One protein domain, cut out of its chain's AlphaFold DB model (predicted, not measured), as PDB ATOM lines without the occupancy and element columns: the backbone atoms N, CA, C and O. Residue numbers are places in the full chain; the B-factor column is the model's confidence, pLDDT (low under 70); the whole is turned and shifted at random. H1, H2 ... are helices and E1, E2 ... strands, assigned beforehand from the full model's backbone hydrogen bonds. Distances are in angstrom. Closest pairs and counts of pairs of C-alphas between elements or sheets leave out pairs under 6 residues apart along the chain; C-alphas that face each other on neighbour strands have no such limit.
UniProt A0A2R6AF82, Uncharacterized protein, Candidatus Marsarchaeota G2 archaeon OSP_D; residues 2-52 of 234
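Overview. This is residues 2 to 52 of the 234 residues of an uncharacterized protein of Candidatus Marsarchaeota G2 archaeon OSP_D (UniProt A0A2R6AF82). A small hairpin of two strands, E1 and E2, has helix H2 packed beside E1, with H1 and H3 near H2, and the last strand, E3, at the far end of the body from H2. The contacts among the three helices are few. The printed part has 51 residues, in the order H1, H2, E1, E2, H3, E3; the sheet E1 - E2 is antiparallel and the class is mixed, helices and strands. It is compact, with a radius of gyration of the C-alphas of 9.7 A and spans of 29 by 19 by 16 A.

Arrangement. Start at H1, residues 2 to 5, close but not clearly touching H2, residues 9 to 17; their closest C-alphas, Ser 3 and Trp 9, are 5.5 A apart. Look next at E1, residues 23 to 26, where C-alpha 23 is 6.6 A from C-alpha 12 of H2, their closest pair. E1 forms a hairpin with E2, residues 32 to 35, antiparallel at 152 degrees; find N 25 and O 33 at 2.8 A, within hydrogen-bond range. H3, residues 37 to 43, is close but not clearly touching H2, with the C-alphas of Met 16 and Pro 37 closest at 6.1 A, at a steep tilt of 40 degrees, opposite ways. E3, residues 47 to 51, pairs with no named strand and is apart from E1 and E2; its closest C-alpha to H1 is Lys 47, 5.9 A from that of Thr 5. In H2 and H3 every O i to N i+4 pair is within hydrogen-bond range; H1 is too short for such a pair.

Along the chain. Find C-alpha 2 at (20.426, 13.201, -44.511), where H1 begins and runs 5.6 A. H2 covers 12.3 A, E1 9.7 A, E2 9.6 A and H3 10.4 A. E3 runs 10.8 A to C-alpha 51 at (35.244, 12.058, -39.761).

Size, cuts and confidence. The C-alphas of Phe 18 and Ile 49, the two farthest apart, are 28.8 A apart. The printed part has no cut, its links between named elements are tight, and no printed residue is under 70 in pLDDT.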
ATOM      1  N   TYR A   2      19.921  14.317 -45.344       94.56
ATOM      2  CA  TYR A   2      20.426  13.201 -44.511       94.56
ATOM      3  C   TYR A   2      20.896  11.973 -45.297       94.56
ATOM      4  O   TYR A   2      21.918  11.378 -44.966       94.56
ATOM      5  N   SER A   3      20.175  11.608 -46.357       96.25
ATOM      6  CA  SER A   3      20.517  10.465 -47.205       96.25
ATOM      7  C   SER A   3      21.873  10.593 -47.899       96.25
ATOM      8  O   SER A   3      22.396   9.572 -48.341       96.25
ATOM      9  N   THR A   4      22.457  11.794 -47.989       96.38
ATOM     10  CA  THR A   4      23.813  12.012 -48.516       96.38
ATOM     11  C   THR A   4      24.882  11.537 -47.535       96.38
ATOM     12  O   THR A   4      25.861  10.934 -47.958       96.38
ATOM     13  N   THR A   5      24.678  11.746 -46.236       97.50
ATOM     14  CA  THR A   5      25.673  11.447 -45.193       97.50
ATOM     15  C   THR A   5      25.478  10.056 -44.593       97.50
ATOM     16  O   THR A   5      26.444   9.328 -44.363       97.50
ATOM     17  N   PHE A   6      24.223   9.655 -44.360       98.31
ATOM     18  CA  PHE A   6      23.873   8.476 -43.568       98.31
ATOM     19  C   PHE A   6      23.240   7.376 -44.431       98.31
ATOM     20  O   PHE A   6      22.273   7.607 -45.158       98.31
ATOM     21  N   ILE A   7      23.739   6.144 -44.304       98.38
ATOM     22  CA  ILE A   7      23.144   4.946 -44.915       98.38
ATOM     23  C   ILE A   7      21.801   4.642 -44.246       98.38
ATOM     24  O   ILE A   7      20.797   4.421 -44.916       98.38
ATOM     25  N   ASN A   8      21.764   4.676 -42.912       98.25
ATOM     26  CA  ASN A   8      20.571   4.406 -42.108       98.25
ATOM     27  C   ASN A   8      19.734   5.668 -41.831       98.25
ATOM     28  O   ASN A   8      19.094   5.754 -40.781       98.25
ATOM     29  N   TRP A   9      19.719   6.634 -42.759       98.00
ATOM     30  CA  TRP A   9      19.071   7.937 -42.572       98.00
ATOM     31  C   TRP A   9      17.604   7.879 -42.090       98.00
ATOM     32  O   TRP A   9      17.273   8.705 -41.238       98.00
ATOM     33  N   PRO A  10      16.733   6.918 -42.495       98.06
ATOM     34  CA  PRO A  10      15.366   6.875 -41.969       98.06
ATOM     35  C   PRO A  10      15.346   6.572 -40.466       98.06
ATOM     36  O   PRO A  10      14.581   7.169 -39.715       98.06
ATOM     37  N   SER A  11      16.234   5.682 -40.004       97.69
ATOM     38  CA  SER A  11      16.369   5.349 -38.581       97.69
ATOM     39  C   SER A  11      16.972   6.502 -37.781       97.69
ATOM     40  O   SER A  11      16.541   6.737 -36.654       97.69
ATOM     41  N   VAL A  12      17.933   7.227 -38.364       97.69
ATOM     42  CA  VAL A  12      18.517   8.430 -37.754       97.69
ATOM     43  C   VAL A  12      17.426   9.472 -37.507       97.69
ATOM     44  O   VAL A  12      17.226   9.880 -36.366       97.69
ATOM     45  N   MET A  13      16.651   9.817 -38.540       96.56
ATOM     46  CA  MET A  13      15.556  10.789 -38.424       96.56
ATOM     47  C   MET A  13      14.481  10.341 -37.426       96.56
ATOM     48  O   MET A  13      14.055  11.135 -36.590       96.56
ATOM     49  N   LEU A  14      14.081   9.066 -37.452       97.44
ATOM     50  CA  LEU A  14      13.085   8.531 -36.518       97.44
ATOM     51  C   LEU A  14      13.555   8.622 -35.058       97.44
ATOM     52  O   LEU A  14      12.786   8.983 -34.170       97.44
ATOM     53  N   ARG A  15      14.827   8.312 -34.787       97.44
ATOM     54  CA  ARG A  15      15.391   8.396 -33.431       97.44
ATOM     55  C   ARG A  15      15.513   9.836 -32.941       97.44
ATOM     56  O   ARG A  15      15.264  10.074 -31.762       97.44
ATOM     57  N   MET A  16      15.846  10.771 -33.831       95.44
ATOM     58  CA  MET A  16      15.820  12.201 -33.519       95.44
ATOM     59  C   MET A  16      14.406  12.667 -33.166       95.44
ATOM     60  O   MET A  16      14.226  13.339 -32.157       95.44
ATOM     61  N   TYR A  17      13.401  12.251 -33.944       94.94
ATOM     62  CA  TYR A  17      11.995  12.560 -33.670       94.94
ATOM     63  C   TYR A  17      11.545  12.058 -32.288       94.94
ATOM     64  O   TYR A  17      10.857  12.767 -31.562       94.94
ATOM     65  N   PHE A  18      12.001  10.873 -31.874       96.81
ATOM     66  CA  PHE A  18      11.755  10.334 -30.529       96.81
ATOM     67  C   PHE A  18      12.690  10.883 -29.434       96.81
ATOM     68  O   PHE A  18      12.769  10.294 -28.353       96.81
ATOM     69  N   GLY A  19      13.426  11.966 -29.698       94.12
ATOM     70  CA  GLY A  19      14.230  12.666 -28.695       94.12
ATOM     71  C   GLY A  19      15.392  11.849 -28.126       94.12
ATOM     72  O   GLY A  19      15.760  12.025 -26.966       94.12
ATOM     73  N   LYS A  20      15.964  10.913 -28.895       96.88
ATOM     74  CA  LYS A  20      17.144  10.160 -28.441       96.88
ATOM     75  C   LYS A  20      18.370  11.074 -28.406       96.88
ATOM     76  O   LYS A  20      18.717  11.671 -29.419       96.88
ATOM     77  N   SER A  21      19.039  11.127 -27.256       95.56
ATOM     78  CA  SER A  21      20.251  11.931 -27.040       95.56
ATOM     79  C   SER A  21      21.483  11.386 -27.762       95.56
ATOM     80  O   SER A  21      22.385  12.150 -28.081       95.56
ATOM     81  N   GLU A  22      21.510  10.084 -28.050       97.25
ATOM     82  CA  GLU A  22      22.596   9.428 -28.771       97.25
ATOM     83  C   GLU A  22      22.034   8.456 -29.817       97.25
ATOM     84  O   GLU A  22      21.139   7.643 -29.547       97.25
ATOM     85  N   ILE A  23      22.548   8.553 -31.042       98.38
ATOM     86  CA  ILE A  23      22.035   7.841 -32.208       98.38
ATOM     87  C   ILE A  23      23.192   7.161 -32.936       98.38
ATOM     88  O   ILE A  23      24.176   7.789 -33.318       98.38
ATOM     89  N   VAL A  24      23.050   5.854 -33.168       98.50
ATOM     90  CA  VAL A  24      23.993   5.091 -33.994       98.50
ATOM     91  C   VAL A  24      23.802   5.472 -35.463       98.50
ATOM     92  O   VAL A  24      22.771   5.176 -36.076       98.50
ATOM     93  N   CYS A  25      24.826   6.091 -36.032       98.44
ATOM     94  CA  CYS A  25      24.898   6.554 -37.407       98.44
ATOM     95  C   CYS A  25      25.838   5.651 -38.210       98.44
ATOM     96  O   CYS A  25      27.010   5.500 -37.871       98.44
ATOM     97  N   LYS A  26      25.321   5.051 -39.286       98.56
ATOM     98  CA  LYS A  26      26.118   4.348 -40.296       98.56
ATOM     99  C   LYS A  26      26.419   5.342 -41.412       98.56
ATOM    100  O   LYS A  26      25.527   5.656 -42.206       98.56
ATOM    101  N   LEU A  27      27.632   5.879 -41.431       98.38
ATOM    102  CA  LEU A  27      28.064   6.898 -42.383       98.38
ATOM    103  C   LEU A  27      28.347   6.267 -43.751       98.38
ATOM    104  O   LEU A  27      28.752   5.107 -43.847       98.38
ATOM    105  N   ARG A  28      28.141   7.023 -44.834       98.19
ATOM    106  CA  ARG A  28      28.389   6.526 -46.199       98.19
ATOM    107  C   ARG A  28      29.853   6.228 -46.508       98.19
ATOM    108  O   ARG A  28      30.105   5.434 -47.405       98.19
ATOM    109  N   ASN A  29      30.790   6.809 -45.765       97.19
ATOM    110  CA  ASN A  29      32.212   6.481 -45.871       97.19
ATOM    111  C   ASN A  29      32.592   5.167 -45.156       97.19
ATOM    112  O   ASN A  29      33.767   4.828 -45.090       97.19
ATOM    113  N   GLY A  30      31.617   4.430 -44.610       98.06
ATOM    114  CA  GLY A  30      31.822   3.135 -43.957       98.06
ATOM    115  C   GLY A  30      32.008   3.206 -42.440       98.06
ATOM    116  O   GLY A  30      31.910   2.175 -41.777       98.06
ATOM    117  N   GLN A  31      32.214   4.394 -41.863       98.38
ATOM    118  CA  GLN A  31      32.339   4.550 -40.414       98.38
ATOM    119  C   GLN A  31      30.990   4.342 -39.704       98.38
ATOM    120  O   GLN A  31      29.922   4.705 -40.205       98.38
ATOM    121  N   ILE A  32      31.040   3.797 -38.488       98.31
ATOM    122  CA  ILE A  32      29.897   3.731 -37.574       98.31
ATOM    123  C   ILE A  32      30.223   4.596 -36.363       98.31
ATOM    124  O   ILE A  32      31.235   4.382 -35.700       98.31
ATOM    125  N   ARG A  33      29.367   5.575 -36.076       97.69
ATOM    126  CA  ARG A  33      29.553   6.543 -34.989       97.69
ATOM    127  C   ARG A  33      28.296   6.610 -34.126       97.69
ATOM    128  O   ARG A  33      27.186   6.442 -34.627       97.69
ATOM    129  N   ARG A  34      28.466   6.857 -32.831       97.88
ATOM    130  CA  ARG A  34      27.390   7.313 -31.943       97.88
ATOM    131  C   ARG A  34      27.461   8.831 -31.911       97.88
ATOM    132  O   ARG A  34      28.541   9.362 -31.698       97.88
ATOM    133  N   MET A  35      26.352   9.489 -32.226       97.56
ATOM    134  CA  MET A  35      26.323  10.937 -32.421       97.56
ATOM    135  C   MET A  35      25.098  11.542 -31.751       97.56
ATOM    136  O   MET A  35      24.033  10.910 -31.712       97.56
ATOM    137  N   SER A  36      25.239  12.766 -31.256       97.25
ATOM    138  CA  SER A  36      24.111  13.560 -30.778       97.25
ATOM    139  C   SER A  36      23.266  14.078 -31.957       97.25
ATOM    140  O   SER A  36      23.762  14.187 -33.085       97.25
ATOM    141  N   PRO A  37      21.987  14.434 -31.737       96.38
ATOM    142  CA  PRO A  37      21.168  15.096 -32.754       96.38
ATOM    143  C   PRO A  37      21.816  16.351 -33.354       96.38
ATOM    144  O   PRO A  37      21.649  16.610 -34.544       96.38
ATOM    145  N   GLU A  38      22.557  17.108 -32.546       94.25
ATOM    146  CA  GLU A  38      23.218  18.347 -32.951       94.25
ATOM    147  C   GLU A  38      24.422  18.072 -33.864       94.25
ATOM    148  O   GLU A  38      24.520  18.639 -34.949       94.25
ATOM    149  N   GLU A  39      25.274  17.107 -33.503       96.31
ATOM    150  CA  GLU A  39      26.370  16.648 -34.364       96.31
ATOM    151  C   GLU A  39      25.841  16.144 -35.712       96.31
ATOM    152  O   GLU A  39      26.400  16.452 -36.762       96.31
ATOM    153  N   ILE A  40      24.718  15.416 -35.698       96.38
ATOM    154  CA  ILE A  40      24.035  14.964 -36.915       96.38
ATOM    155  C   ILE A  40      23.556  16.154 -37.755       96.38
ATOM    156  O   ILE A  40      23.676  16.101 -38.981       96.38
ATOM    157  N   GLN A  41      23.017  17.212 -37.132       93.69
ATOM    158  CA  GLN A  41      22.588  18.413 -37.860       93.69
ATOM    159  C   GLN A  41      23.746  19.109 -38.566       93.69
ATOM    160  O   GLN A  41      23.546  19.563 -39.689       93.69
ATOM    161  N   ARG A  42      24.930  19.153 -37.953       94.06
ATOM    162  CA  ARG A  42      26.102  19.844 -38.510       94.06
ATOM    163  C   ARG A  42      26.644  19.192 -39.779       94.06
ATOM    164  O   ARG A  42      27.105  19.890 -40.670       94.06
ATOM    165  N   ILE A  43      26.571  17.863 -39.883       95.44
ATOM    166  CA  ILE A  43      27.187  17.109 -40.996       95.44
ATOM    167  C   ILE A  43      26.183  16.503 -41.985       95.44
ATOM    168  O   ILE A  43      26.581  15.841 -42.955       95.44
ATOM    169  N   LYS A  44      24.870  16.656 -41.751       94.75
ATOM    170  CA  LYS A  44      23.843  16.173 -42.691       94.75
ATOM    171  C   LYS A  44      24.084  16.821 -44.057       94.75
ATOM    172  O   LYS A  44      24.332  18.003 -44.139       94.75
ATOM    173  N   GLY A  45      23.997  16.071 -45.147       94.56
ATOM    174  CA  GLY A  45      24.244  16.616 -46.489       94.56
ATOM    175  C   GLY A  45      25.698  16.545 -46.964       94.56
ATOM    176  O   GLY A  45      25.908  16.547 -48.176       94.56
ATOM    177  N   LEU A  46      26.681  16.383 -46.073       96.69
ATOM    178  CA  LEU A  46      28.083  16.242 -46.467       96.69
ATOM    179  C   LEU A  46      28.377  14.878 -47.104       96.69
ATOM    180  O   LEU A  46      28.037  13.817 -46.572       96.69
ATOM    181  N   LYS A  47      29.090  14.896 -48.236       97.56
ATOM    182  CA  LYS A  47      29.684  13.695 -48.844       97.56
ATOM    183  C   LYS A  47      30.989  13.360 -48.119       97.56
ATOM    184  O   LYS A  47      32.071  13.669 -48.618       97.56
ATOM    185  N   LEU A  48      30.869  12.793 -46.921       98.06
ATOM    186  CA  LEU A  48      32.008  12.510 -46.046       98.06
ATOM    187  C   LEU A  48      33.047  11.603 -46.711       98.06
ATOM    188  O   LEU A  48      32.707  10.615 -47.363       98.06
ATOM    189  N   ILE A  49      34.310  11.943 -46.485       98.44
ATOM    190  CA  ILE A  49      35.491  11.135 -46.786       98.44
ATOM    191  C   ILE A  49      36.039  10.598 -45.463       98.44
ATOM    192  O   ILE A  49      36.115   9.384 -45.286       98.44
ATOM    193  N   ASN A  50      36.301  11.482 -44.498       98.38
ATOM    194  CA  ASN A  50      36.742  11.135 -43.148       98.38
ATOM    195  C   ASN A  50      35.981  11.963 -42.105       98.38
ATOM    196  O   ASN A  50      35.597  13.104 -42.359       98.38
ATOM    197  N   LEU A  51      35.775  11.378 -40.932       98.38
ATOM    198  CA  LEU A  51      35.244  12.058 -39.761       98.38
ATOM    199  C   LEU A  51      35.989  11.546 -38.532       98.38
ATOM    200  O   LEU A  51      35.952  10.348 -38.235       98.38
ATOM    201  N   GLU A  52      36.630  12.461 -37.823       97.56
ATOM    202  CA  GLU A  52      37.303  12.276 -36.540       97.56
ATOM    203  C   GLU A  52      36.661  13.197 -35.494       97.56
ATOM    204  O   GLU A  52      35.660  13.865 -35.765       97.56
TER     205      GLU A  52